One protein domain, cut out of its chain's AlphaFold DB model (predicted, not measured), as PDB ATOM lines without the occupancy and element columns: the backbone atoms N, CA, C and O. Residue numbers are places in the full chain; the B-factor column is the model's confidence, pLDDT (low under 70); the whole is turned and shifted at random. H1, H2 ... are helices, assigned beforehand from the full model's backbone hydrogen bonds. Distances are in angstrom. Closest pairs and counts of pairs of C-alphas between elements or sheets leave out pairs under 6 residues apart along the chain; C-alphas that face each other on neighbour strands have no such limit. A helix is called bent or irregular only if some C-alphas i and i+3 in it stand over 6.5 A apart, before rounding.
ATOM      1  N   ARG A 156      -1.356 -30.484 -22.360       89.31
ATOM      2  CA  ARG A 156      -2.725 -31.015 -22.527       89.31
ATOM      3  C   ARG A 156      -3.493 -30.370 -23.684       89.31
ATOM      4  O   ARG A 156      -4.367 -31.009 -24.267       89.31
ATOM      5  N   HIS A 157      -3.186 -29.122 -24.041       89.38
ATOM      6  CA  HIS A 157      -3.827 -28.447 -25.170       89.38
ATOM      7  C   HIS A 157      -3.402 -29.047 -26.513       89.38
ATOM      8  O   HIS A 157      -4.220 -29.092 -27.429       89.38
ATOM      9  N   THR A 158      -2.182 -29.582 -26.611       90.12
ATOM     10  CA  THR A 158      -1.734 -30.364 -27.774       90.12
ATOM     11  C   THR A 158      -2.606 -31.601 -27.979       90.12
ATOM     12  O   THR A 158      -3.116 -31.845 -29.079       90.12
ATOM     13  N   LEU A 159      -2.815 -32.370 -26.906       93.31
ATOM     14  CA  LEU A 159      -3.610 -33.597 -26.944       93.31
ATOM     15  C   LEU A 159      -5.084 -33.294 -27.241       93.31
ATOM     16  O   LEU A 159      -5.695 -33.972 -28.064       93.31
ATOM     17  N   VAL A 160      -5.645 -32.239 -26.641       94.62
ATOM     18  CA  VAL A 160      -7.024 -31.804 -26.916       94.62
ATOM     19  C   VAL A 160      -7.203 -31.309 -28.350       94.62
ATOM     20  O   VAL A 160      -8.177 -31.699 -28.990       94.62
ATOM     21  N   ARG A 161      -6.274 -30.509 -28.893       94.81
ATOM     22  CA  ARG A 161      -6.325 -30.080 -30.302       94.81
ATOM     23  C   ARG A 161      -6.333 -31.291 -31.235       94.81
ATOM     24  O   ARG A 161      -7.134 -31.348 -32.163       94.81
ATOM     25  N   SER A 162      -5.492 -32.283 -30.950       95.44
ATOM     26  CA  SER A 162      -5.437 -33.530 -31.721       95.44
ATOM     27  C   SER A 162      -6.740 -34.326 -31.600       95.44
ATOM     28  O   SER A 162      -7.274 -34.761 -32.613       95.44
ATOM     29  N   LEU A 163      -7.324 -34.428 -30.401       96.88
ATOM     30  CA  LEU A 163      -8.620 -35.082 -30.182       96.88
ATOM     31  C   LEU A 163      -9.767 -34.408 -30.959       96.88
ATOM     32  O   LEU A 163     -10.604 -35.100 -31.538       96.88
ATOM     33  N   ILE A 164      -9.793 -33.073 -31.006       97.38
ATOM     34  CA  ILE A 164     -10.748 -32.303 -31.820       97.38
ATOM     35  C   ILE A 164     -10.583 -32.655 -33.301       97.38
ATOM     36  O   ILE A 164     -11.564 -32.969 -33.975       97.38
ATOM     37  N   ILE A 165      -9.344 -32.658 -33.800       97.44
ATOM     38  CA  ILE A 165      -9.051 -33.030 -35.190       97.44
ATOM     39  C   ILE A 165      -9.467 -34.480 -35.462       97.44
ATOM     40  O   ILE A 165     -10.050 -34.756 -36.503       97.44
ATOM     41  N   PHE A 166      -9.255 -35.404 -34.524       97.44
ATOM     42  CA  PHE A 166      -9.686 -36.797 -34.665       97.44
ATOM     43  C   PHE A 166     -11.205 -36.921 -34.779       97.44
ATOM     44  O   PHE A 166     -11.687 -37.665 -35.629       97.44
ATOM     45  N   LYS A 167     -11.967 -36.157 -33.987       97.75
ATOM     46  CA  LYS A 167     -13.435 -36.124 -34.080       97.75
ATOM     47  C   LYS A 167     -13.907 -35.538 -35.413       97.75
ATOM     48  O   LYS A 167     -14.829 -36.073 -36.024       97.75
ATOM     49  N   LEU A 168     -13.243 -34.491 -35.901       97.88
ATOM     50  CA  LEU A 168     -13.510 -33.917 -37.222       97.88
ATOM     51  C   LEU A 168     -13.185 -34.901 -38.359       97.88
ATOM     52  O   LEU A 168     -13.967 -35.016 -39.299       97.88
ATOM     53  N   LEU A 169     -12.074 -35.637 -38.273       96.50
ATOM     54  CA  LEU A 169     -11.701 -36.669 -39.246       96.50
ATOM     55  C   LEU A 169     -12.686 -37.846 -39.240       96.50
ATOM     56  O   LEU A 169     -13.071 -38.325 -40.304       96.50
ATOM     57  N   ASP A 170     -13.138 -38.276 -38.060       96.06
ATOM     58  CA  ASP A 170     -14.171 -39.308 -37.915       96.06
ATOM     59  C   ASP A 170     -15.473 -38.865 -38.596       96.06
ATOM     60  O   ASP A 170     -15.999 -39.577 -39.451       96.06
ATOM     61  N   LYS A 171     -15.917 -37.625 -38.341       96.19
ATOM     62  CA  LYS A 171     -17.062 -37.016 -39.033       96.19
ATOM     63  C   LYS A 171     -16.854 -36.983 -40.548       96.19
ATOM     64  O   LYS A 171     -17.730 -37.437 -41.283       96.19
ATOM     65  N   LEU A 172     -15.697 -36.509 -41.017       96.25
ATOM     66  CA  LEU A 172     -15.361 -36.439 -42.442       96.25
ATOM     67  C   LEU A 172     -15.432 -37.811 -43.123       96.25
ATOM     68  O   LEU A 172     -15.945 -37.905 -44.233       96.25
ATOM     69  N   SER A 173     -14.981 -38.872 -42.447       93.38
ATOM     70  CA  SER A 173     -14.974 -40.240 -42.991       93.38
ATOM     71  C   SER A 173     -16.367 -40.792 -43.319       93.38
ATOM     72  O   SER A 173     -16.495 -41.726 -44.108       93.38
ATOM     73  N   THR A 174     -17.417 -40.208 -42.735       94.50
ATOM     74  CA  THR A 174     -18.816 -40.607 -42.958       94.50
ATOM     75  C   THR A 174     -19.524 -39.780 -44.032       94.50
ATOM     76  O   THR A 174     -20.642 -40.114 -44.428       94.50
ATOM     77  N   LEU A 175     -18.895 -38.699 -44.505       95.56
ATOM     78  CA  LEU A 175     -19.482 -37.776 -45.469       95.56
ATOM     79  C   LEU A 175     -19.108 -38.159 -46.909       95.56
ATOM     80  O   LEU A 175     -17.999 -38.633 -47.164       95.56
ATOM     81  N   PRO A 176     -20.002 -37.925 -47.887       91.44
ATOM     82  CA  PRO A 176     -19.672 -38.117 -49.292       91.44
ATOM     83  C   PRO A 176     -18.641 -37.076 -49.758       91.44
ATOM     84  O   PRO A 176     -18.753 -35.887 -49.453       91.44
ATOM     85  N   LEU A 177     -17.664 -37.529 -50.547       87.50
ATOM     86  CA  LEU A 177     -16.636 -36.691 -51.164       87.50
ATOM     87  C   LEU A 177     -16.765 -36.752 -52.699       87.50
ATOM     88  O   LEU A 177     -16.788 -37.857 -53.245       87.50
ATOM     89  N   PRO A 178     -16.815 -35.605 -53.411       88.94
ATOM     90  CA  PRO A 178     -16.850 -34.226 -52.902       88.94
ATOM     91  C   PRO A 178     -18.253 -33.793 -52.418       88.94
ATOM     92  O   PRO A 178     -19.264 -34.222 -52.970       88.94
ATOM     93  N   GLY A 179     -18.321 -32.887 -51.435       92.62
ATOM     94  CA  GLY A 179     -19.580 -32.309 -50.942       92.62
ATOM     95  C   GLY A 179     -19.365 -31.067 -50.070       92.62
ATOM     96  O   GLY A 179     -18.317 -30.935 -49.439       92.62
ATOM     97  N   ASP A 180     -20.350 -30.160 -50.024       94.31
ATOM     98  CA  ASP A 180     -20.236 -28.882 -49.295       94.31
ATOM     99  C   ASP A 180     -20.017 -29.098 -47.783       94.31
ATOM    100  O   ASP A 180     -19.176 -28.437 -47.180       94.31
ATOM    101  N   GLU A 181     -20.691 -30.078 -47.172       94.75
ATOM    102  CA  GLU A 181     -20.488 -30.414 -45.752       94.75
ATOM    103  C   GLU A 181     -19.100 -31.010 -45.479       94.75
ATOM    104  O   GLU A 181     -18.451 -30.648 -44.499       94.75
ATOM    105  N   ALA A 182     -18.597 -31.869 -46.372       96.06
ATOM    106  CA  ALA A 182     -17.236 -32.390 -46.264       96.06
ATOM    107  C   ALA A 182     -16.200 -31.262 -46.398       96.06
ATOM    108  O   ALA A 182     -15.218 -31.224 -45.658       96.06
ATOM    109  N   LEU A 183     -16.452 -30.298 -47.290       95.62
ATOM    110  CA  LEU A 183     -15.605 -29.121 -47.458       95.62
ATOM    111  C   LEU A 183     -15.617 -28.219 -46.215       95.62
ATOM    112  O   LEU A 183     -14.564 -27.709 -45.843       95.62
ATOM    113  N   LYS A 184     -16.763 -28.054 -45.540       95.44
ATOM    114  CA  LYS A 184     -16.844 -27.330 -44.258       95.44
ATOM    115  C   LYS A 184     -16.005 -28.011 -43.176       95.44
ATOM    116  O   LYS A 184     -15.244 -27.333 -42.494       95.44
ATOM    117  N   VAL A 185     -16.090 -29.339 -43.063       97.19
ATOM    118  CA  VAL A 185     -15.280 -30.110 -42.103       97.19
ATOM    119  C   VAL A 185     -13.787 -29.988 -42.406       97.19
ATOM    120  O   VAL A 185     -13.004 -29.714 -41.498       97.19
ATOM    121  N   LEU A 186     -13.388 -30.104 -43.675       96.06
ATOM    122  CA  LEU A 186     -12.003 -29.879 -44.106       96.06
ATOM    123  C   LEU A 186     -11.520 -28.462 -43.779       96.06
ATOM    124  O   LEU A 186     -10.408 -28.292 -43.284       96.06
ATOM    125  N   ASN A 187     -12.364 -27.456 -44.012       94.12
ATOM    126  CA  ASN A 187     -12.078 -26.067 -43.675       94.12
ATOM    127  C   ASN A 187     -11.824 -25.906 -42.169       94.12
ATOM    128  O   ASN A 187     -10.822 -25.318 -41.771       94.12
ATOM    129  N   THR A 188     -12.671 -26.488 -41.321       96.12
ATOM    130  CA  THR A 188     -12.485 -26.441 -39.865       96.12
ATOM    131  C   THR A 188     -11.204 -27.149 -39.431       96.12
ATOM    132  O   THR A 188     -10.441 -26.570 -38.664       96.12
ATOM    133  N   ILE A 189     -10.900 -28.338 -39.968       96.25
ATOM    134  CA  ILE A 189      -9.630 -29.038 -39.690       96.25
ATOM    135  C   ILE A 189      -8.435 -28.141 -40.032       96.25
ATOM    136  O   ILE A 189      -7.533 -27.984 -39.210       96.25
ATOM    137  N   PHE A 190      -8.444 -27.528 -41.219       92.69
ATOM    138  CA  PHE A 190      -7.376 -26.644 -41.681       92.69
ATOM    139  C   PHE A 190      -7.151 -25.471 -40.722       92.69
ATOM    140  O   PHE A 190      -6.030 -25.266 -40.250       92.69
ATOM    141  N   PHE A 191      -8.215 -24.741 -40.374       89.69
ATOM    142  CA  PHE A 191      -8.100 -23.589 -39.481       89.69
ATOM    143  C   PHE A 191      -7.742 -23.991 -38.042       89.69
ATOM    144  O   PHE A 191      -6.961 -23.296 -37.403       89.69
ATOM    145  N   THR A 192      -8.234 -25.125 -37.532       92.12
ATOM    146  CA  THR A 192      -7.848 -25.631 -36.202       92.12
ATOM    147  C   THR A 192      -6.382 -26.061 -36.152       92.12
ATOM    148  O   THR A 192      -5.734 -25.934 -35.111       92.12
ATOM    149  N   TYR A 193      -5.852 -26.597 -37.252       89.56
ATOM    150  CA  TYR A 193      -4.486 -27.101 -37.299       89.56
ATOM    151  C   TYR A 193      -3.452 -25.990 -37.503       89.56
ATOM    152  O   TYR A 193      -2.458 -25.962 -36.779       89.56
ATOM    153  N   ALA A 194      -3.675 -25.106 -38.481       82.25
ATOM    154  CA  ALA A 194      -2.638 -24.222 -39.016       82.25
ATOM    155  C   ALA A 194      -2.861 -22.728 -38.744       82.25
ATOM    156  O   ALA A 194      -1.911 -21.951 -38.856       82.25
ATOM    157  N   ALA A 195      -4.090 -22.303 -38.444       81.00
ATOM    158  CA  ALA A 195      -4.433 -20.892 -38.498       81.00
ATOM    159  C   ALA A 195      -4.498 -20.240 -37.108       81.00
ATOM    160  O   ALA A 195      -5.146 -20.768 -36.204       81.00
ATOM    161  N   PRO A 196      -3.897 -19.050 -36.935       76.50
ATOM    162  CA  PRO A 196      -4.041 -18.273 -35.707       76.50
ATOM    163  C   PRO A 196      -5.400 -17.560 -35.619       76.50
ATOM    164  O   PRO A 196      -5.857 -17.236 -34.526       76.50
ATOM    165  N   ILE A 197      -6.044 -17.310 -36.764       80.31
ATOM    166  CA  ILE A 197      -7.353 -16.662 -36.888       80.31
ATOM    167  C   ILE A 197      -8.248 -17.570 -37.724       80.31
ATOM    168  O   ILE A 197      -7.827 -18.067 -38.769       80.31
ATOM    169  N   MET A 198      -9.479 -17.768 -37.265       85.69
ATOM    170  CA  MET A 198     -10.451 -18.681 -37.857       85.69
ATOM    171  C   MET A 198     -11.697 -17.906 -38.317       85.69
ATOM    172  O   MET A 198     -12.139 -17.016 -37.591       85.69
ATOM    173  N   PRO A 199     -12.278 -18.222 -39.490       85.00
ATOM    174  CA  PRO A 199     -13.556 -17.655 -39.917       85.00
ATOM    175  C   PRO A 199     -14.702 -18.154 -39.024       85.00
ATOM    176  O   PRO A 199     -14.641 -19.259 -38.479       85.00
ATOM    177  N   GLU A 200     -15.780 -17.379 -38.932       85.56
ATOM    178  CA  GLU A 200     -16.917 -17.675 -38.052       85.56
ATOM    179  C   GLU A 200     -17.555 -19.036 -38.367       85.56
ATOM    180  O   GLU A 200     -17.898 -19.797 -37.464       85.56
ATOM    181  N   CYS A 201     -17.675 -19.398 -39.648       86.19
ATOM    182  CA  CYS A 201     -18.196 -20.708 -40.048       86.19
ATOM    183  C   CYS A 201     -17.390 -21.895 -39.488       86.19
ATOM    184  O   CYS A 201     -17.983 -22.857 -38.998       86.19
ATOM    185  N   ALA A 202     -16.056 -21.822 -39.512       90.31
ATOM    186  CA  ALA A 202     -15.202 -22.852 -38.922       90.31
ATOM    187  C   ALA A 202     -15.250 -22.796 -37.391       90.31
ATOM    188  O   ALA A 202     -15.271 -23.839 -36.741       90.31
ATOM    189  N   PHE A 203     -15.328 -21.593 -36.814       90.81
ATOM    190  CA  PHE A 203     -15.400 -21.419 -35.367       90.81
ATOM    191  C   PHE A 203     -16.669 -22.038 -34.777       90.81
ATOM    192  O   PHE A 203     -16.580 -22.797 -33.814       90.81
ATOM    193  N   ARG A 204     -17.835 -21.809 -35.392       92.12
ATOM    194  CA  ARG A 204     -19.093 -22.454 -34.981       92.12
ATOM    195  C   ARG A 204     -18.970 -23.976 -34.994       92.12
ATOM    196  O   ARG A 204     -19.262 -24.622 -33.994       92.12
ATOM    197  N   GLN A 205     -18.437 -24.542 -36.076       95.38
ATOM    198  CA  GLN A 205     -18.262 -25.990 -36.175       95.38
ATOM    199  C   GLN A 205     -17.243 -26.539 -35.160       95.38
ATOM    200  O   GLN A 205     -17.437 -27.631 -34.628       95.38
ATOM    201  N   LEU A 206     -16.179 -25.791 -34.854       95.69
ATOM    202  CA  LEU A 206     -15.248 -26.135 -33.780       95.69
ATOM    203  C   LEU A 206     -15.966 -26.187 -32.420       95.69
ATOM    204  O   LEU A 206     -15.758 -27.134 -31.661       95.69
ATOM    205  N   GLN A 207     -16.815 -25.203 -32.114       96.50
ATOM    206  CA  GLN A 207     -17.580 -25.158 -30.861       96.50
ATOM    207  C   GLN A 207     -18.590 -26.311 -30.747       96.50
ATOM    208  O   GLN A 207     -18.735 -26.882 -29.661       96.50
ATOM    209  N   ASP A 208     -19.226 -26.703 -31.854       96.81
ATOM    210  CA  ASP A 208     -20.112 -27.874 -31.897       96.81
ATOM    211  C   ASP A 208     -19.338 -29.154 -31.543       96.81
ATOM    212  O   ASP A 208     -19.744 -29.912 -30.662       96.81
ATOM    213  N   ILE A 209     -18.158 -29.352 -32.142       97.75
ATOM    214  CA  ILE A 209     -17.297 -30.513 -31.866       97.75
ATOM    215  C   ILE A 209     -16.805 -30.528 -30.417       97.75
ATOM    216  O   ILE A 209     -16.781 -31.583 -29.782       97.75
ATOM    217  N   ILE A 210     -16.422 -29.373 -29.865       97.12
ATOM    218  CA  ILE A 210     -16.019 -29.265 -28.456       97.12
ATOM    219  C   ILE A 210     -17.186 -29.640 -27.536       97.12
ATOM    220  O   ILE A 210     -16.981 -30.356 -26.555       97.12
ATOM    221  N   SER A 211     -18.399 -29.189 -27.855       96.81
ATOM    222  CA  SER A 211     -19.607 -29.517 -27.090       96.81
ATOM    223  C   SER A 211     -19.889 -31.020 -27.104       96.81
ATOM    224  O   SER A 211     -20.037 -31.616 -26.037       96.81
ATOM    225  N   GLU A 212     -19.851 -31.653 -28.282       96.19
ATOM    226  CA  GLU A 212     -20.009 -33.107 -28.424       96.19
ATOM    227  C   GLU A 212     -18.960 -33.879 -27.606       96.19
ATOM    228  O   GLU A 212     -19.300 -34.790 -26.850       96.19
ATOM    229  N   LEU A 213     -17.684 -33.486 -27.699       97.06
ATOM    230  CA  LEU A 213     -16.603 -34.119 -26.940       97.06
ATOM    231  C   LEU A 213     -16.796 -33.968 -25.428       97.06
ATOM    232  O   LEU A 213     -16.556 -34.911 -24.675       97.06
ATOM    233  N   LEU A 214     -17.222 -32.794 -24.961       96.19
ATOM    234  CA  LEU A 214     -17.498 -32.572 -23.543       96.19
ATOM    235  C   LEU A 214     -18.637 -33.464 -23.044       96.19
ATOM    236  O   LEU A 214     -18.570 -33.940 -21.910       96.19
ATOM    237  N   ASP A 215     -19.662 -33.692 -23.859       95.44
ATOM    238  CA  ASP A 215     -20.783 -34.553 -23.499       95.44
ATOM    239  C   ASP A 215     -20.391 -36.035 -23.493       95.44
ATOM    240  O   ASP A 215     -20.678 -36.725 -22.510       95.44
ATOM    241  N   ASP A 216     -19.627 -36.494 -24.489       94.31
ATOM    242  CA  ASP A 216     -19.062 -37.851 -24.527       94.31
ATOM    243  C   ASP A 216     -18.214 -38.140 -23.268       94.31
ATOM    244  O   ASP A 216     -18.384 -39.159 -22.588       94.31
ATOM    245  N   LEU A 217     -17.331 -37.205 -22.897       93.75
ATOM    246  CA  LEU A 217     -16.399 -37.379 -21.779       93.75
ATOM    247  C   LEU A 217     -17.077 -37.339 -20.399       93.75
ATOM    248  O   LEU A 217     -16.626 -38.030 -19.482       93.75
ATOM    249  N   LYS A 218     -18.170 -36.578 -20.226       88.56
ATOM    250  CA  LYS A 218     -18.927 -36.524 -18.954       88.56
ATOM    251  C   LYS A 218     -19.540 -37.871 -18.585       88.56
ATOM    252  O   LYS A 218     -19.592 -38.214 -17.407       88.56
ATOM    253  N   VAL A 219     -19.988 -38.640 -19.577       85.50
ATOM    254  CA  VAL A 219     -20.624 -39.954 -19.370       85.50
ATOM    255  C   VAL A 219     -19.569 -41.064 -19.214       85.50
ATOM    256  O   VAL A 219     -19.890 -42.249 -19.181       85.50
ATOM    257  N   THR A 220     -18.281 -40.710 -19.077       73.81
ATOM    258  CA  THR A 220     -17.131 -41.638 -19.091       73.81
ATOM    259  C   THR A 220     -17.075 -42.527 -20.341       73.81
ATOM    260  O   THR A 220     -16.491 -43.614 -20.318       73.81
ATOM    261  N   HIS A 221     -17.672 -42.061 -21.443       83.19
ATOM    262  CA  HIS A 221     -17.620 -42.723 -22.736       83.19
ATOM    263  C   HIS A 221     -16.339 -42.314 -23.477       83.19
ATOM    264  O   HIS A 221     -15.825 -41.208 -23.309       83.19
ATOM    265  N   GLN A 222     -15.793 -43.228 -24.279       90.75
ATOM    266  CA  GLN A 222     -14.703 -42.892 -25.189       90.75
ATOM    267  C   GLN A 222     -15.299 -42.109 -26.369       90.75
ATOM    268  O   GLN A 222     -16.248 -42.601 -26.980       90.75
ATOM    269  N   PRO A 223     -14.772 -40.923 -26.711       91.00
ATOM    270  CA  PRO A 223     -15.380 -40.049 -27.721       91.00
ATOM    271  C   PRO A 223     -15.329 -40.625 -29.143       91.00
ATOM    272  O   PRO A 223     -16.086 -40.213 -30.024       91.00
ATOM    273  N   LEU A 224     -14.409 -41.564 -29.378       94.38
ATOM    274  CA  LEU A 224     -14.148 -42.203 -30.661       94.38
ATOM    275  C   LEU A 224     -13.861 -43.685 -30.434       94.38
ATOM    276  O   LEU A 224     -13.151 -44.051 -29.502       94.38
ATOM    277  N   LYS A 225     -14.366 -44.552 -31.318       92.62
ATOM    278  CA  LYS A 225     -14.194 -46.013 -31.190       92.62
ATOM    279  C   LYS A 225     -12.743 -46.470 -31.346       92.62
ATOM    280  O   LYS A 225     -12.382 -47.534 -30.855       92.62
ATOM    281  N   TRP A 226     -11.941 -45.688 -32.062       92.81
ATOM    282  CA  TRP A 226     -10.548 -45.990 -32.381       92.81
ATOM    283  C   TRP A 226      -9.548 -45.215 -31.508       92.81
ATOM    284  O   TRP A 226      -8.343 -45.378 -31.682       92.81
ATOM    285  N   VAL A 227     -10.026 -44.416 -30.545       94.56
ATOM    286  CA  VAL A 227      -9.186 -43.672 -29.594       94.56
ATOM    287  C   VAL A 227      -9.462 -44.163 -28.181       94.56
ATOM    288  O   VAL A 227     -10.611 -44.330 -27.777       94.56
ATOM    289  N   HIS A 228      -8.397 -44.366 -27.410       94.75
ATOM    290  CA  HIS A 228      -8.491 -44.675 -25.992       94.75
ATOM    291  C   HIS A 228      -7.894 -43.543 -25.158       94.75
ATOM    292  O   HIS A 228      -6.715 -43.226 -25.284       94.75
ATOM    293  N   LEU A 229      -8.707 -42.980 -24.270       94.38
ATOM    294  CA  LEU A 229      -8.294 -42.035 -23.244       94.38
ATOM    295  C   LEU A 229      -8.294 -42.732 -21.883       94.38
ATOM    296  O   LEU A 229      -9.290 -43.348 -21.477       94.38
ATOM    297  N   SER A 230      -7.183 -42.597 -21.161       91.12
ATOM    298  CA  SER A 230      -7.066 -43.049 -19.777       91.12
ATOM    299  C   SER A 230      -8.094 -42.332 -18.901       91.12
ATOM    300  O   SER A 230      -8.215 -41.107 -18.928       91.12
ATOM    301  N   ARG A 231      -8.818 -43.093 -18.071       90.69
ATOM    302  CA  ARG A 231      -9.836 -42.541 -17.158       90.69
ATOM    303  C   ARG A 231      -9.272 -41.509 -16.185       90.69
ATOM    304  O   ARG A 231      -9.999 -40.609 -15.780       90.69
ATOM    305  N   GLN A 232      -8.004 -41.659 -15.809       91.44
ATOM    306  CA  GLN A 232      -7.328 -40.756 -14.875       91.44
ATOM    307  C   GLN A 232      -7.098 -39.374 -15.500       91.44
ATOM    308  O   GLN A 232      -7.132 -38.373 -14.789       91.44
ATOM    309  N   ASP A 233      -6.968 -39.318 -16.827       91.75
ATOM    310  CA  ASP A 233      -6.639 -38.094 -17.555       91.75
ATOM    311  C   ASP A 233      -7.879 -37.367 -18.089       91.75
ATOM    312  O   ASP A 233      -7.793 -36.184 -18.413       91.75
ATOM    313  N   ILE A 234      -9.054 -38.012 -18.136       93.31
ATOM    314  CA  ILE A 234     -10.320 -37.407 -18.608       93.31
ATOM    315  C   ILE A 234     -10.578 -36.003 -18.014       93.31
ATOM    316  O   ILE A 234     -10.910 -35.097 -18.785       93.31
ATOM    317  N   PRO A 235     -10.401 -35.751 -16.697       93.50
ATOM    318  CA  PRO A 235     -10.581 -34.409 -16.139       93.50
ATOM    319  C   PRO A 235      -9.662 -33.345 -16.762       93.50
ATOM    320  O   PRO A 235     -10.072 -32.190 -16.897       93.50
ATOM    321  N   LEU A 236      -8.446 -33.723 -17.180       92.56
ATOM    322  CA  LEU A 236      -7.495 -32.828 -17.847       92.56
ATOM    323  C   LEU A 236      -7.988 -32.445 -19.246       92.56
ATOM    324  O   LEU A 236      -7.959 -31.261 -19.590       92.56
ATOM    325  N   TYR A 237      -8.508 -33.412 -20.010       94.44
ATOM    326  CA  TYR A 237      -9.123 -33.160 -21.318       94.44
ATOM    327  C   TYR A 237     -10.340 -32.240 -21.195       94.44
ATOM    328  O   TYR A 237     -10.441 -31.261 -21.930       94.44
ATOM    329  N   ILE A 238     -11.230 -32.497 -20.230       95.38
ATOM    330  CA  ILE A 238     -12.408 -31.649 -19.981       95.38
ATOM    331  C   ILE A 238     -11.984 -30.217 -19.636       95.38
ATOM    332  O   ILE A 238     -12.554 -29.265 -20.168       95.38
ATOM    333  N   GLY A 239     -10.993 -30.047 -18.755       93.81
ATOM    334  CA  GLY A 239     -10.486 -28.725 -18.379       93.81
ATOM    335  C   GLY A 239      -9.907 -27.958 -19.570       93.81
ATOM    336  O   GLY A 239     -10.219 -26.784 -19.758       93.81
ATOM    337  N   ALA A 240      -9.118 -28.631 -20.410       93.25
ATOM    338  CA  ALA A 240      -8.537 -28.023 -21.600       93.25
ATOM    339  C   ALA A 240      -9.584 -27.715 -22.688       93.25
ATOM    340  O   ALA A 240      -9.530 -26.629 -23.259       93.25
ATOM    341  N   LEU A 241     -10.569 -28.592 -22.919       94.75
ATOM    342  CA  LEU A 241     -11.695 -28.348 -23.835       94.75
ATOM    343  C   LEU A 241     -12.538 -27.146 -23.396       94.75
ATOM    344  O   LEU A 241     -12.827 -26.272 -24.205       94.75
ATOM    345  N   LYS A 242     -12.868 -27.047 -22.100       94.31
ATOM    346  CA  LYS A 242     -13.576 -25.880 -21.539       94.31
ATOM    347  C   LYS A 242     -12.810 -24.576 -21.726       94.31
ATOM    348  O   LYS A 242     -13.417 -23.520 -21.806       94.31
ATOM    349  N   ASN A 243     -11.483 -24.633 -21.789       90.88
ATOM    350  CA  ASN A 243     -10.689 -23.439 -22.039       90.88
ATOM    351  C   ASN A 243     -10.824 -22.931 -23.488       90.88
ATOM    352  O   ASN A 243     -10.598 -21.752 -23.740       90.88
ATOM    353  N   TRP A 244     -11.191 -23.814 -24.419       89.25
ATOM    354  CA  TRP A 244     -11.363 -23.531 -25.848       89.25
ATOM    355  C   TRP A 244     -12.816 -23.210 -26.235       89.25
ATOM    356  O   TRP A 244     -13.093 -22.951 -27.408       89.25
ATOM    357  N   THR A 245     -13.754 -23.224 -25.283       90.69
ATOM    358  CA  THR A 245     -15.131 -22.801 -25.557       90.69
ATOM    359  C   THR A 245     -15.211 -21.289 -25.769       90.69
ATOM    360  O   THR A 245     -14.305 -20.552 -25.374       90.69
ATOM    361  N   SER A 246     -16.321 -20.808 -26.332       81.31
ATOM    362  CA  SER A 246     -16.635 -19.377 -26.500       81.31
ATOM    363  C   SER A 246     -16.489 -18.551 -25.210       81.31
ATOM    364  O   SER A 246     -16.109 -17.382 -25.243       81.31
ATOM    365  N   GLU A 247     -16.748 -19.165 -24.056       84.06
ATOM    366  CA  GLU A 247     -16.624 -18.542 -22.735       84.06
ATOM    367  C   GLU A 247     -15.247 -18.746 -22.083       84.06
ATOM    368  O   GLU A 247     -14.954 -18.122 -21.055       84.06
ATOM    369  N   GLY A 248     -14.415 -19.610 -22.666       83.31
ATOM    370  CA  GLY A 248     -13.118 -20.020 -22.153       83.31
ATOM    371  C   GLY A 248     -12.067 -18.910 -22.170       83.31
ATOM    372  O   GLY A 248     -12.218 -17.863 -22.805       83.31
ATOM    373  N   GLN A 249     -10.968 -19.133 -21.447       80.25
ATOM    374  CA  GLN A 249      -9.893 -18.147 -21.337       80.25
ATOM    375  C   GLN A 249      -9.089 -18.040 -22.638       80.25
ATOM    376  O   GLN A 249      -8.570 -16.961 -22.926       80.25
ATOM    377  N   ALA A 250      -9.019 -19.100 -23.456       74.00
ATOM    378  CA  ALA A 250      -8.228 -19.098 -24.690       74.00
ATOM    379  C   ALA A 250      -8.623 -17.954 -25.641       74.00
ATOM    380  O   ALA A 250      -7.749 -17.288 -26.184       74.00
ATOM    381  N   LEU A 251      -9.921 -17.666 -25.766       70.81
ATOM    382  CA  LEU A 251     -10.437 -16.596 -26.630       70.81
ATOM    383  C   LEU A 251     -10.334 -15.196 -26.016       70.81
ATOM    384  O   LEU A 251     -10.393 -14.204 -26.731       70.81
ATOM    385  N   LYS A 252     -10.187 -15.103 -24.692       76.25
ATOM    386  CA  LYS A 252     -10.112 -13.828 -23.956       76.25
ATOM    387  C   LYS A 252      -8.682 -13.353 -23.724       76.25
ATOM    388  O   LYS A 252      -8.480 -12.252 -23.227       76.25
ATOM    389  N   THR A 253      -7.699 -14.202 -24.012       75.56
ATOM    390  CA  THR A 253      -6.298 -13.935 -23.668       75.56
ATOM    391  C   THR A 253      -5.658 -12.923 -24.616       75.56
ATOM    392  O   THR A 253      -4.853 -12.111 -24.170       75.56
ATOM    393  N   PHE A 254      -6.023 -12.942 -25.898       70.75
ATOM    394  CA  PHE A 254      -5.462 -12.051 -26.911       70.75
ATOM    395  C   PHE A 254      -6.575 -11.459 -27.761       70.75
ATOM    396  O   PHE A 254      -7.507 -12.169 -28.142       70.75
ATOM    397  N   SER A 255      -6.470 -10.171 -28.084       79.50
ATOM    398  CA  SER A 255      -7.347  -9.577 -29.086       79.50
ATOM    399  C   SER A 255      -6.944 -10.045 -30.486       79.50
ATOM    400  O   SER A 255      -5.799 -10.436 -30.728       79.50
ATOM    401  N   THR A 256      -7.869  -9.975 -31.445       77.38
ATOM    402  CA  THR A 256      -7.552 -10.244 -32.854       77.38
ATOM    403  C   THR A 256      -6.431  -9.335 -33.359       77.38
ATOM    404  O   THR A 256      -5.569  -9.798 -34.098       77.38
ATOM    405  N   GLU A 257      -6.401  -8.070 -32.934       78.00
ATOM    406  CA  GLU A 257      -5.343  -7.121 -33.298       78.00
ATOM    407  C   GLU A 257      -3.973  -7.595 -32.806       78.00
ATOM    408  O   GLU A 257      -3.028  -7.657 -33.599       78.00
ATOM    409  N   ASP A 258      -3.888  -8.035 -31.547       81.44
ATOM    410  CA  ASP A 258      -2.655  -8.597 -30.999       81.44
ATOM    411  C   ASP A 258      -2.197  -9.794 -31.830       81.44
ATOM    412  O   ASP A 258      -1.006  -9.889 -32.150       81.44
ATOM    413  N   VAL A 259      -3.143 -10.680 -32.196       78.81
ATOM    414  CA  VAL A 259      -2.927 -11.867 -33.043       78.81
ATOM    415  C   VAL A 259      -2.330 -11.477 -34.401       78.81
ATOM    416  O   VAL A 259      -1.252 -11.948 -34.776       78.81
ATOM    417  N   VAL A 260      -2.973 -10.553 -35.110       79.00
ATOM    418  CA  VAL A 260      -2.506 -10.059 -36.411       79.00
ATOM    419  C   VAL A 260      -1.110  -9.449 -36.295       79.00
ATOM    420  O   VAL A 260      -0.207  -9.828 -37.042       79.00
ATOM    421  N   MET A 261      -0.894  -8.558 -35.325       80.75
ATOM    422  CA  MET A 261       0.372  -7.846 -35.170       80.75
ATOM    423  C   MET A 261       1.563  -8.787 -34.996       80.75
ATOM    424  O   MET A 261       2.598  -8.588 -35.645       80.75
ATOM    425  N   SER A 262       1.457  -9.821 -34.151       82.50
ATOM    426  CA  SER A 262       2.622 -10.700 -33.964       82.50
ATOM    427  C   SER A 262       2.820 -11.683 -35.104       82.50
ATOM    428  O   SER A 262       3.980 -11.950 -35.420       82.50
ATOM    429  N   VAL A 263       1.758 -12.159 -35.763       79.56
ATOM    430  CA  VAL A 263       1.902 -12.978 -36.978       79.56
ATOM    431  C   VAL A 263       2.616 -12.161 -38.051       79.56
ATOM    432  O   VAL A 263       3.675 -12.575 -38.518       79.56
ATOM    433  N   THR A 264       2.135 -10.954 -38.355       79.94
ATOM    434  CA  THR A 264       2.757 -10.051 -39.334       79.94
ATOM    435  C   THR A 264       4.218  -9.758 -38.984       79.94
ATOM    436  O   THR A 264       5.096  -9.843 -39.842       79.94
ATOM    437  N   ARG A 265       4.534  -9.488 -37.709       83.06
ATOM    438  CA  ARG A 265       5.918  -9.269 -37.251       83.06
ATOM    439  C   ARG A 265       6.811 -10.496 -37.468       83.06
ATOM    440  O   ARG A 265       7.940 -10.347 -37.937       83.06
ATOM    441  N   ILE A 266       6.333 -11.690 -37.109       81.19
ATOM    442  CA  ILE A 266       7.082 -12.947 -37.257       81.19
ATOM    443  C   ILE A 266       7.306 -13.252 -38.738       81.19
ATOM    444  O   ILE A 266       8.444 -13.505 -39.134       81.19
ATOM    445  N   MET A 267       6.256 -13.167 -39.557       77.12
ATOM    446  CA  MET A 267       6.346 -13.460 -40.985       77.12
ATOM    447  C   MET A 267       7.246 -12.451 -41.703       77.12
ATOM    448  O   MET A 267       8.098 -12.866 -42.482       77.12
ATOM    449  N   ASN A 268       7.152 -11.153 -41.392       79.69
ATOM    450  CA  ASN A 268       8.045 -10.143 -41.967       79.69
ATOM    451  C   ASN A 268       9.514 -10.410 -41.630       79.69
ATOM    452  O   ASN A 268      10.364 -10.303 -42.505       79.69
ATOM    453  N   LYS A 269       9.819 -10.800 -40.385       80.44
ATOM    454  CA  LYS A 269      11.179 -11.196 -39.998       80.44
ATOM    455  C   LYS A 269      11.634 -12.460 -40.730       80.44
ATOM    456  O   LYS A 269      12.797 -12.565 -41.095       80.44
ATOM    457  N   TYR A 270      10.745 -13.435 -40.895       73.75
ATOM    458  CA  TYR A 270      11.079 -14.695 -41.548       73.75
ATOM    459  C   TYR A 270      11.368 -14.490 -43.039       73.75
ATOM    460  O   TYR A 270      12.380 -14.970 -43.541       73.75
ATOM    461  N   TYR A 271      10.520 -13.733 -43.737       72.50
ATOM    462  CA  TYR A 271      10.660 -13.486 -45.171       72.50
ATOM    463  C   TYR A 271      11.715 -12.437 -45.523       72.50
ATOM    464  O   TYR A 271      12.261 -12.510 -46.615       72.50
ATOM    465  N   SER A 272      12.063 -11.504 -44.629       71.19
ATOM    466  CA  SER A 272      13.122 -10.521 -44.909       71.19
ATOM    467  C   SER A 272      14.531 -11.121 -44.981       71.19
ATOM    468  O   SER A 272      15.454 -10.445 -45.420       71.19
ATOM    469  N   ILE A 273      14.702 -12.373 -44.539       67.00
ATOM    470  CA  ILE A 273      15.997 -13.066 -44.447       67.00
ATOM    471  C   ILE A 273      16.095 -14.212 -45.477       67.00
ATOM    472  O   ILE A 273      17.141 -14.845 -45.605       67.00
ATOM    473  N   LYS A 274      15.017 -14.521 -46.210       66.06
ATOM    474  CA  LYS A 274      14.963 -15.646 -47.158       66.06
ATOM    475  C   LYS A 274      15.169 -15.163 -48.596       66.06
ATOM    476  O   LYS A 274      14.573 -14.169 -48.991       66.06
ATOM    477  N   ASP A 275      16.003 -15.893 -49.335       59.22
ATOM    478  CA  ASP A 275      16.332 -15.656 -50.748       59.22
ATOM    479  C   ASP A 275      15.154 -16.004 -51.685       59.22
ATOM    480  O   ASP A 275      14.214 -16.699 -51.279       59.22
ATOM    481  N   ASP A 276      15.222 -15.553 -52.938       59.16
ATOM    482  CA  ASP A 276      14.220 -15.757 -53.989       59.16
ATOM    483  C   ASP A 276      13.925 -17.254 -54.243       59.16
ATOM    484  O   ASP A 276      12.777 -17.618 -54.505       59.16
ATOM    485  N   ASP A 277      14.895 -18.150 -54.025       58.78
ATOM    486  CA  ASP A 277      14.718 -19.612 -54.122       58.78
ATOM    487  C   ASP A 277      13.665 -20.162 -53.139       58.78
ATOM    488  O   ASP A 277      12.940 -21.114 -53.435       58.78
ATOM    489  N   PHE A 278      13.508 -19.545 -51.960       59.94
ATOM    490  CA  PHE A 278      12.465 -19.935 -51.003       59.94
ATOM    491  C   PHE A 278      11.059 -19.588 -51.520       59.94
ATOM    492  O   PHE A 278      10.076 -20.241 -51.159       59.94
ATOM    493  N   GLN A 279      10.952 -18.571 -52.383       57.12
ATOM    494  CA  GLN A 279       9.687 -18.148 -52.979       57.12
ATOM    495  C   GLN A 279       9.208 -19.116 -54.066       57.12
ATOM    496  O   GLN A 279       7.993 -19.264 -54.228       57.12
ATOM    497  N   GLU A 280      10.120 -19.798 -54.771       59.59
ATOM    498  CA  GLU A 280       9.763 -20.810 -55.775       59.59
ATOM    499  C   GLU A 280       9.148 -22.069 -55.140       59.59
ATOM    500  O   GLU A 280       8.161 -22.599 -55.658       59.59
ATOM    501  N   THR A 281       9.646 -22.495 -53.974       61.97
ATOM    502  CA  THR A 281       9.182 -23.706 -53.266       61.97
ATOM    503  C   THR A 281       7.732 -23.611 -52.779       61.97
ATOM    504  O   THR A 281       7.031 -24.619 -52.718       61.97
ATOM    505  N   ILE A 282       7.240 -22.407 -52.468       59.78
ATOM    506  CA  ILE A 282       5.868 -22.185 -51.961       59.78
ATOM    507  C   ILE A 282       4.804 -22.326 -53.074       59.78
ATOM    508  O   ILE A 282       3.604 -22.330 -52.805       59.78
ATOM    509  N   GLY A 283       5.223 -22.532 -54.326       62.06
ATOM    510  CA  GLY A 283       4.330 -22.751 -55.454       62.06
ATOM    511  C   GLY A 283       3.667 -21.455 -55.926       62.06
ATOM    512  O   GLY A 283       3.174 -20.632 -55.152       62.06
ATOM    513  N   ARG A 284       3.614 -21.268 -57.248       65.06
ATOM    514  CA  ARG A 284       3.083 -20.039 -57.870       65.06
ATOM    515  C   ARG A 284       1.610 -19.772 -57.533       65.06
ATOM    516  O   ARG A 284       1.175 -18.626 -57.562       65.06
ATOM    517  N   ASN A 285       0.864 -20.809 -57.158       67.44
ATOM    518  CA  ASN A 285      -0.571 -20.724 -56.891       67.44
ATOM    519  C   ASN A 285      -0.910 -20.087 -55.532       67.44
ATOM    520  O   ASN A 285      -2.044 -19.662 -55.339       67.44
ATOM    521  N   CYS A 286       0.056 -19.974 -54.612       71.62
ATOM    522  CA  CYS A 286      -0.180 -19.479 -53.249       71.62
ATOM    523  C   CYS A 286       0.325 -18.043 -53.025       71.62
ATOM    524  O   CYS A 286       0.299 -17.545 -51.902       71.62
ATOM    525  N   VAL A 287       0.792 -17.353 -54.074       75.06
ATOM    526  CA  VAL A 287       1.396 -16.009 -53.962       75.06
ATOM    527  C   VAL A 287       0.424 -14.998 -53.349       75.06
ATOM    528  O   VAL A 287       0.805 -14.230 -52.463       75.06
ATOM    529  N   GLN A 288      -0.833 -15.014 -53.794       72.62
ATOM    530  CA  GLN A 288      -1.843 -14.074 -53.315       72.62
ATOM    531  C   GLN A 288      -2.238 -14.358 -51.863       72.62
ATOM    532  O   GLN A 288      -2.268 -13.438 -51.047       72.62
ATOM    533  N   GLU A 289      -2.486 -15.622 -51.521       77.62
ATOM    534  CA  GLU A 289      -2.820 -16.023 -50.152       77.62
ATOM    535  C   GLU A 289      -1.670 -15.720 -49.186       77.62
ATOM    536  O   GLU A 289      -1.887 -15.150 -48.121       77.62
ATOM    537  N   ARG A 290      -0.423 -15.962 -49.606       78.69
ATOM    538  CA  ARG A 290       0.771 -15.576 -48.847       78.69
ATOM    539  C   ARG A 290       0.821 -14.075 -48.588       78.69
ATOM    540  O   ARG A 290       1.123 -13.667 -47.472       78.69
ATOM    541  N   LYS A 291       0.546 -13.243 -49.597       77.19
ATOM    542  CA  LYS A 291       0.541 -11.782 -49.429       77.19
ATOM    543  C   LYS A 291      -0.500 -11.356 -48.393       77.19
ATOM    544  O   LYS A 291      -0.175 -10.570 -47.508       77.19
ATOM    545  N   VAL A 292      -1.710 -11.914 -48.472       77.69
ATOM    546  CA  VAL A 292      -2.781 -11.666 -47.494       77.69
ATOM    547  C   VAL A 292      -2.357 -12.120 -46.096       77.69
ATOM    548  O   VAL A 292      -2.528 -11.363 -45.141       77.69
ATOM    549  N   TYR A 293      -1.736 -13.293 -45.978       80.81
ATOM    550  CA  TYR A 293      -1.273 -13.833 -44.704       80.81
ATOM    551  C   TYR A 293      -0.145 -13.002 -44.079       80.81
ATOM    552  O   TYR A 293      -0.181 -12.716 -42.889       80.81
ATOM    553  N   ILE A 294       0.839 -12.551 -44.864       77.06
ATOM    554  CA  ILE A 294       1.927 -11.693 -44.364       77.06
ATOM    555  C   ILE A 294       1.384 -10.345 -43.883       77.06
ATOM    556  O   ILE A 294       1.861  -9.818 -42.884       77.06
ATOM    557  N   GLN A 295       0.412  -9.772 -44.597       74.69
ATOM    558  CA  GLN A 295      -0.127  -8.453 -44.271       74.69
ATOM    559  C   GLN A 295      -1.077  -8.497 -43.072       74.69
ATOM    560  O   GLN A 295      -0.997  -7.631 -42.203       74.69
ATOM    561  N   ASN A 296      -1.945  -9.508 -43.023       73.50
ATOM    562  CA  ASN A 296      -3.103  -9.521 -42.132       73.50
ATOM    563  C   ASN A 296      -3.120 -10.709 -41.163       73.50
ATOM    564  O   ASN A 296      -4.054 -10.827 -40.383       73.50
ATOM    565  N   GLY A 297      -2.157 -11.632 -41.228       72.44
ATOM    566  CA  GLY A 297      -2.145 -12.850 -40.409       72.44
ATOM    567  C   GLY A 297      -3.306 -13.816 -40.680       72.44
ATOM    568  O   GLY A 297      -3.546 -14.721 -39.883       72.44
ATOM    569  N   MET A 298      -4.037 -13.623 -41.782       76.50
ATOM    570  CA  MET A 298      -5.243 -14.378 -42.126       76.50
ATOM    571  C   MET A 298      -4.994 -15.340 -43.285       76.50
ATOM    572  O   MET A 298      -4.440 -14.953 -44.313       76.50
ATOM    573  N   LEU A 299      -5.439 -16.583 -43.112       80.94
ATOM    574  CA  LEU A 299      -5.581 -17.568 -44.186       80.94
ATOM    575  C   LEU A 299      -7.005 -17.499 -44.741       80.94
ATOM    576  O   LEU A 299      -7.927 -17.096 -44.024       80.94
ATOM    577  N   LEU A 300      -7.191 -17.864 -46.011       82.12
ATOM    578  CA  LEU A 300      -8.487 -17.718 -46.671       82.12
ATOM    579  C   LEU A 300      -9.232 -19.056 -46.725       82.12
ATOM    580  O   LEU A 300      -8.649 -20.071 -47.104       82.12
ATOM    581  N   PRO A 301     -10.536 -19.087 -46.392       86.00
ATOM    582  CA  PRO A 301     -11.349 -20.264 -46.655       86.00
ATOM    583  C   PRO A 301     -11.438 -20.520 -48.168       86.00
ATOM    584  O   PRO A 301     -11.329 -19.579 -48.960       86.00
ATOM    585  N   PRO A 302     -11.731 -21.753 -48.611       88.69
ATOM    586  CA  PRO A 302     -12.013 -22.019 -50.016       88.69
ATOM    587  C   PRO A 302     -13.134 -21.113 -50.543       88.69
ATOM    588  O   PRO A 302     -14.133 -20.897 -49.857       88.69
ATOM    589  N   ASN A 303     -13.026 -20.651 -51.795       87.88
ATOM    590  CA  ASN A 303     -14.021 -19.759 -52.417       87.88
ATOM    591  C   ASN A 303     -15.461 -20.258 -52.258       87.88
ATOM    592  O   ASN A 303     -16.363 -19.471 -51.989       87.88
ATOM    593  N   ARG A 304     -15.672 -21.573 -52.389       90.88
ATOM    594  CA  ARG A 304     -16.983 -22.199 -52.205       90.88
ATOM    595  C   ARG A 304     -17.528 -21.999 -50.786       90.88
ATOM    596  O   ARG A 304     -18.703 -21.689 -50.648       90.88
ATOM    597  N   ILE A 305     -16.692 -22.123 -49.754       89.69
ATOM    598  CA  ILE A 305     -17.090 -21.864 -48.361       89.69
ATOM    599  C   ILE A 305     -17.384 -20.384 -48.156       89.69
ATOM    600  O   ILE A 305     -18.415 -20.051 -47.579       89.69
ATOM    601  N   MET A 306     -16.543 -19.496 -48.692       86.50
ATOM    602  CA  MET A 306     -16.797 -18.059 -48.578       86.50
ATOM    603  C   MET A 306     -18.121 -17.649 -49.238       86.50
ATOM    604  O   MET A 306     -18.873 -16.867 -48.672       86.50
ATOM    605  N   GLN A 307     -18.454 -18.216 -50.400       88.62
ATOM    606  CA  GLN A 307     -19.732 -17.962 -51.075       88.62
ATOM    607  C   GLN A 307     -20.947 -18.458 -50.281       88.62
ATOM    608  O   GLN A 307     -22.003 -17.834 -50.342       88.62
ATOM    609  N   LEU A 308     -20.811 -19.592 -49.588       88.19
ATOM    610  CA  LEU A 308     -21.910 -20.225 -48.861       88.19
ATOM    611  C   LEU A 308     -22.144 -19.601 -47.482       88.19
ATOM    612  O   LEU A 308     -23.293 -19.431 -47.087       88.19
ATOM    613  N   GLU A 309     -21.074 -19.291 -46.753       85.69
ATOM    614  CA  GLU A 309     -21.140 -18.978 -45.320       85.69
ATOM    615  C   GLU A 309     -20.610 -17.579 -44.970       85.69
ATOM    616  O   GLU A 309     -20.914 -17.070 -43.897       85.69
ATOM    617  N   GLU A 310     -19.823 -16.944 -45.846       78.12
ATOM    618  CA  GLU A 310     -19.057 -15.727 -45.530       78.12
ATOM    619  C   GLU A 310     -19.109 -14.708 -46.683       78.12
ATOM    620  O   GLU A 310     -18.083 -14.215 -47.167       78.12
ATOM    621  N   SER A 311     -20.317 -14.393 -47.163       74.69
ATOM    622  CA  SER A 311     -20.518 -13.571 -48.368       74.69
ATOM    623  C   SER A 311     -19.833 -12.201 -48.293       74.69
ATOM    624  O   SER A 311     -19.368 -11.686 -49.306       74.69
ATOM    625  N   PHE A 312     -19.712 -11.628 -47.090       74.25
ATOM    626  CA  PHE A 312     -18.970 -10.389 -46.860       74.25
ATOM    627  C   PHE A 312     -17.466 -10.539 -47.133       74.25
ATOM    628  O   PHE A 312     -16.892  -9.695 -47.819       74.25
ATOM    629  N   MET A 313     -16.824 -11.607 -46.637       71.62
ATOM    630  CA  MET A 313     -15.407 -11.863 -46.919       71.62
ATOM    631  C   MET A 313     -15.187 -12.135 -48.405       71.62
ATOM    632  O   MET A 313     -14.252 -11.589 -48.989       71.62
ATOM    633  N   PHE A 314     -16.074 -12.909 -49.036       73.62
ATOM    634  CA  PHE A 314     -16.010 -13.149 -50.477       73.62
ATOM    635  C   PHE A 314     -16.041 -11.832 -51.266       73.62
ATOM    636  O   PHE A 314     -15.172 -11.580 -52.102       73.62
ATOM    637  N   ASP A 315     -16.993 -10.954 -50.957       72.56
ATOM    638  CA  ASP A 315     -17.119  -9.636 -51.576       72.56
ATOM    639  C   ASP A 315     -15.899  -8.749 -51.318       72.56
ATOM    640  O   ASP A 315     -15.410  -8.085 -52.231       72.56
ATOM    641  N   PHE A 316     -15.390  -8.737 -50.086       71.38
ATOM    642  CA  PHE A 316     -14.225  -7.943 -49.720       71.38
ATOM    643  C   PHE A 316     -12.991  -8.371 -50.515       71.38
ATOM    644  O   PHE A 316     -12.359  -7.528 -51.144       71.38
ATOM    645  N   PHE A 317     -12.662  -9.663 -50.563       68.50
ATOM    646  CA  PHE A 317     -11.454 -10.131 -51.252       68.50
ATOM    647  C   PHE A 317     -11.579 -10.120 -52.779       68.50
ATOM    648  O   PHE A 317     -10.581  -9.906 -53.465       68.50
ATOM    649  N   THR A 318     -12.787 -10.276 -53.326       68.25
ATOM    650  CA  THR A 318     -13.014 -10.140 -54.776       68.25
ATOM    651  C   THR A 318     -12.975  -8.685 -55.245       68.25
ATOM    652  O   THR A 318     -12.492  -8.424 -56.344       68.25
ATOM    653  N   LYS A 319     -13.430  -7.727 -54.424       60.75
ATOM    654  CA  LYS A 319     -13.419  -6.285 -54.749       60.75
ATOM    655  C   LYS A 319     -12.104  -5.587 -54.386       60.75
ATOM    656  O   LYS A 319     -11.752  -4.604 -55.030       60.75
ATOM    657  N   SER A 320     -11.391  -6.084 -53.375       52.38
ATOM    658  CA  SER A 320     -10.128  -5.512 -52.868       52.38
ATOM    659  C   SER A 320      -8.880  -6.223 -53.407       52.38
ATOM    660  O   SER A 320      -7.759  -5.847 -53.062       52.38
TER     661      SER A 320
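AT A GLANCE: This is residues 156 to 320 of the 330 residues of an uncharacterized protein of Monilinia fructicola (UniProt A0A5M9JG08). Two helical hairpins, H1 with H2 and H3 with H4, cross at about right angles and make a four-helix body, H3 lying across both helices of the first hairpin and H4 across the beginning of H1. Well away from this body, the last residues of H8, 293 to 296, pack on H6 near Thr 264 at a steep tilt, with the short H7 touching no helix, and the printed part then returns to end in a last hairpin, H9 with H10, in which H9 packs on residues 180 to 184 of H2. The printed part has 165 residues, with ten named helices, H1 to H10 in order, and no named strand; the class is all helix. It is only just compact, close to loose, with a radius of gyration of the C-alphas of 18.0 A, and only just elongated, with spans of 52 by 35 by 30 A.

IN THESE COORDINATES: H1, residues 156 to 173, begins at C-alpha 156 (-2.725, -31.015, -22.527) and is 25.6 A long. H2, residues 180 to 194, is 20.9 A long, and H3, residues 200 to 218, 26.9 A. H4 is residues 234 to 243, and H5 residues 249 to 252. H6, residues 256 to 271, begins at C-alpha 256 (-7.552, -10.244, -32.854) and is 22.2 A long. H7 is residues 276 to 281. H8, residues 284 to 296, is 19.9 A long and irregular: C-alphas 285 and 288 are 7.7 A apart. H9 is residues 303 to 309, and H10, residues 311 to 320, ends at C-alpha 320 (-10.128, -5.512, -52.868).

HOW THE PARTS SIT: H1 and H2, a hairpin, touch at a shallow tilt of 18 degrees, opposite ways; their closest C-alphas are those of Leu 172 and Ala 182, 5.9 A apart. H3 touches H2 with residues 201 to 206 alone, about perpendicular at 83 degrees, closest at the C-alphas of Thr 188 and Ala 202, 4.6 A. H3 touches H1 with residues 206 to 213 alone, about perpendicular at 77 degrees, closest at the C-alphas of Ile 164 and Ile 209, 6.8 A. H3 and H4, a hairpin, touch at 26 degrees, closest at the C-alphas of Leu 214 and Ile 238, 6.3 A. H4 touches H1 about perpendicular at 87 degrees, closest at the C-alphas of His 157 and Ala 240, 5.9 A. H5 touches no helix but is near H4. H8 touches H6 with residues 293 to 296 alone, at a steep tilt of 51 degrees, closest at the C-alphas of Thr 264 and Ile 294, 5.4 A. H7 and H8 meet only through their link. H9 touches H2, closest at the C-alphas of Lys 184 and Ile 305, 6.8 A, and touches H10, its hairpin partner, closest at the C-alphas of Met 306 and Phe 314, 5.3 A. H6 and H8 are apart from H1, H2 and H3. Every O i to N i+4 pair is within hydrogen-bond range in H1, H2, H3, H4, H6, H9 and H10; in H7 it is 1 of 2, in H8 7 of 9, and H5 is too short for such a pair.

THE WHOLE: The C-alphas farthest apart are those of Val 219 and Asp 276, 54.8 A. The printed part has no cut. The link from H3 to H4, residues 219 to 233, is long. Residues 272 to 278, of which 276 to 278 belong to H7, stand free. Mean pLDDT of the printed part is 84.5, and residues 273 to 285 and 317 to 320 are under 70.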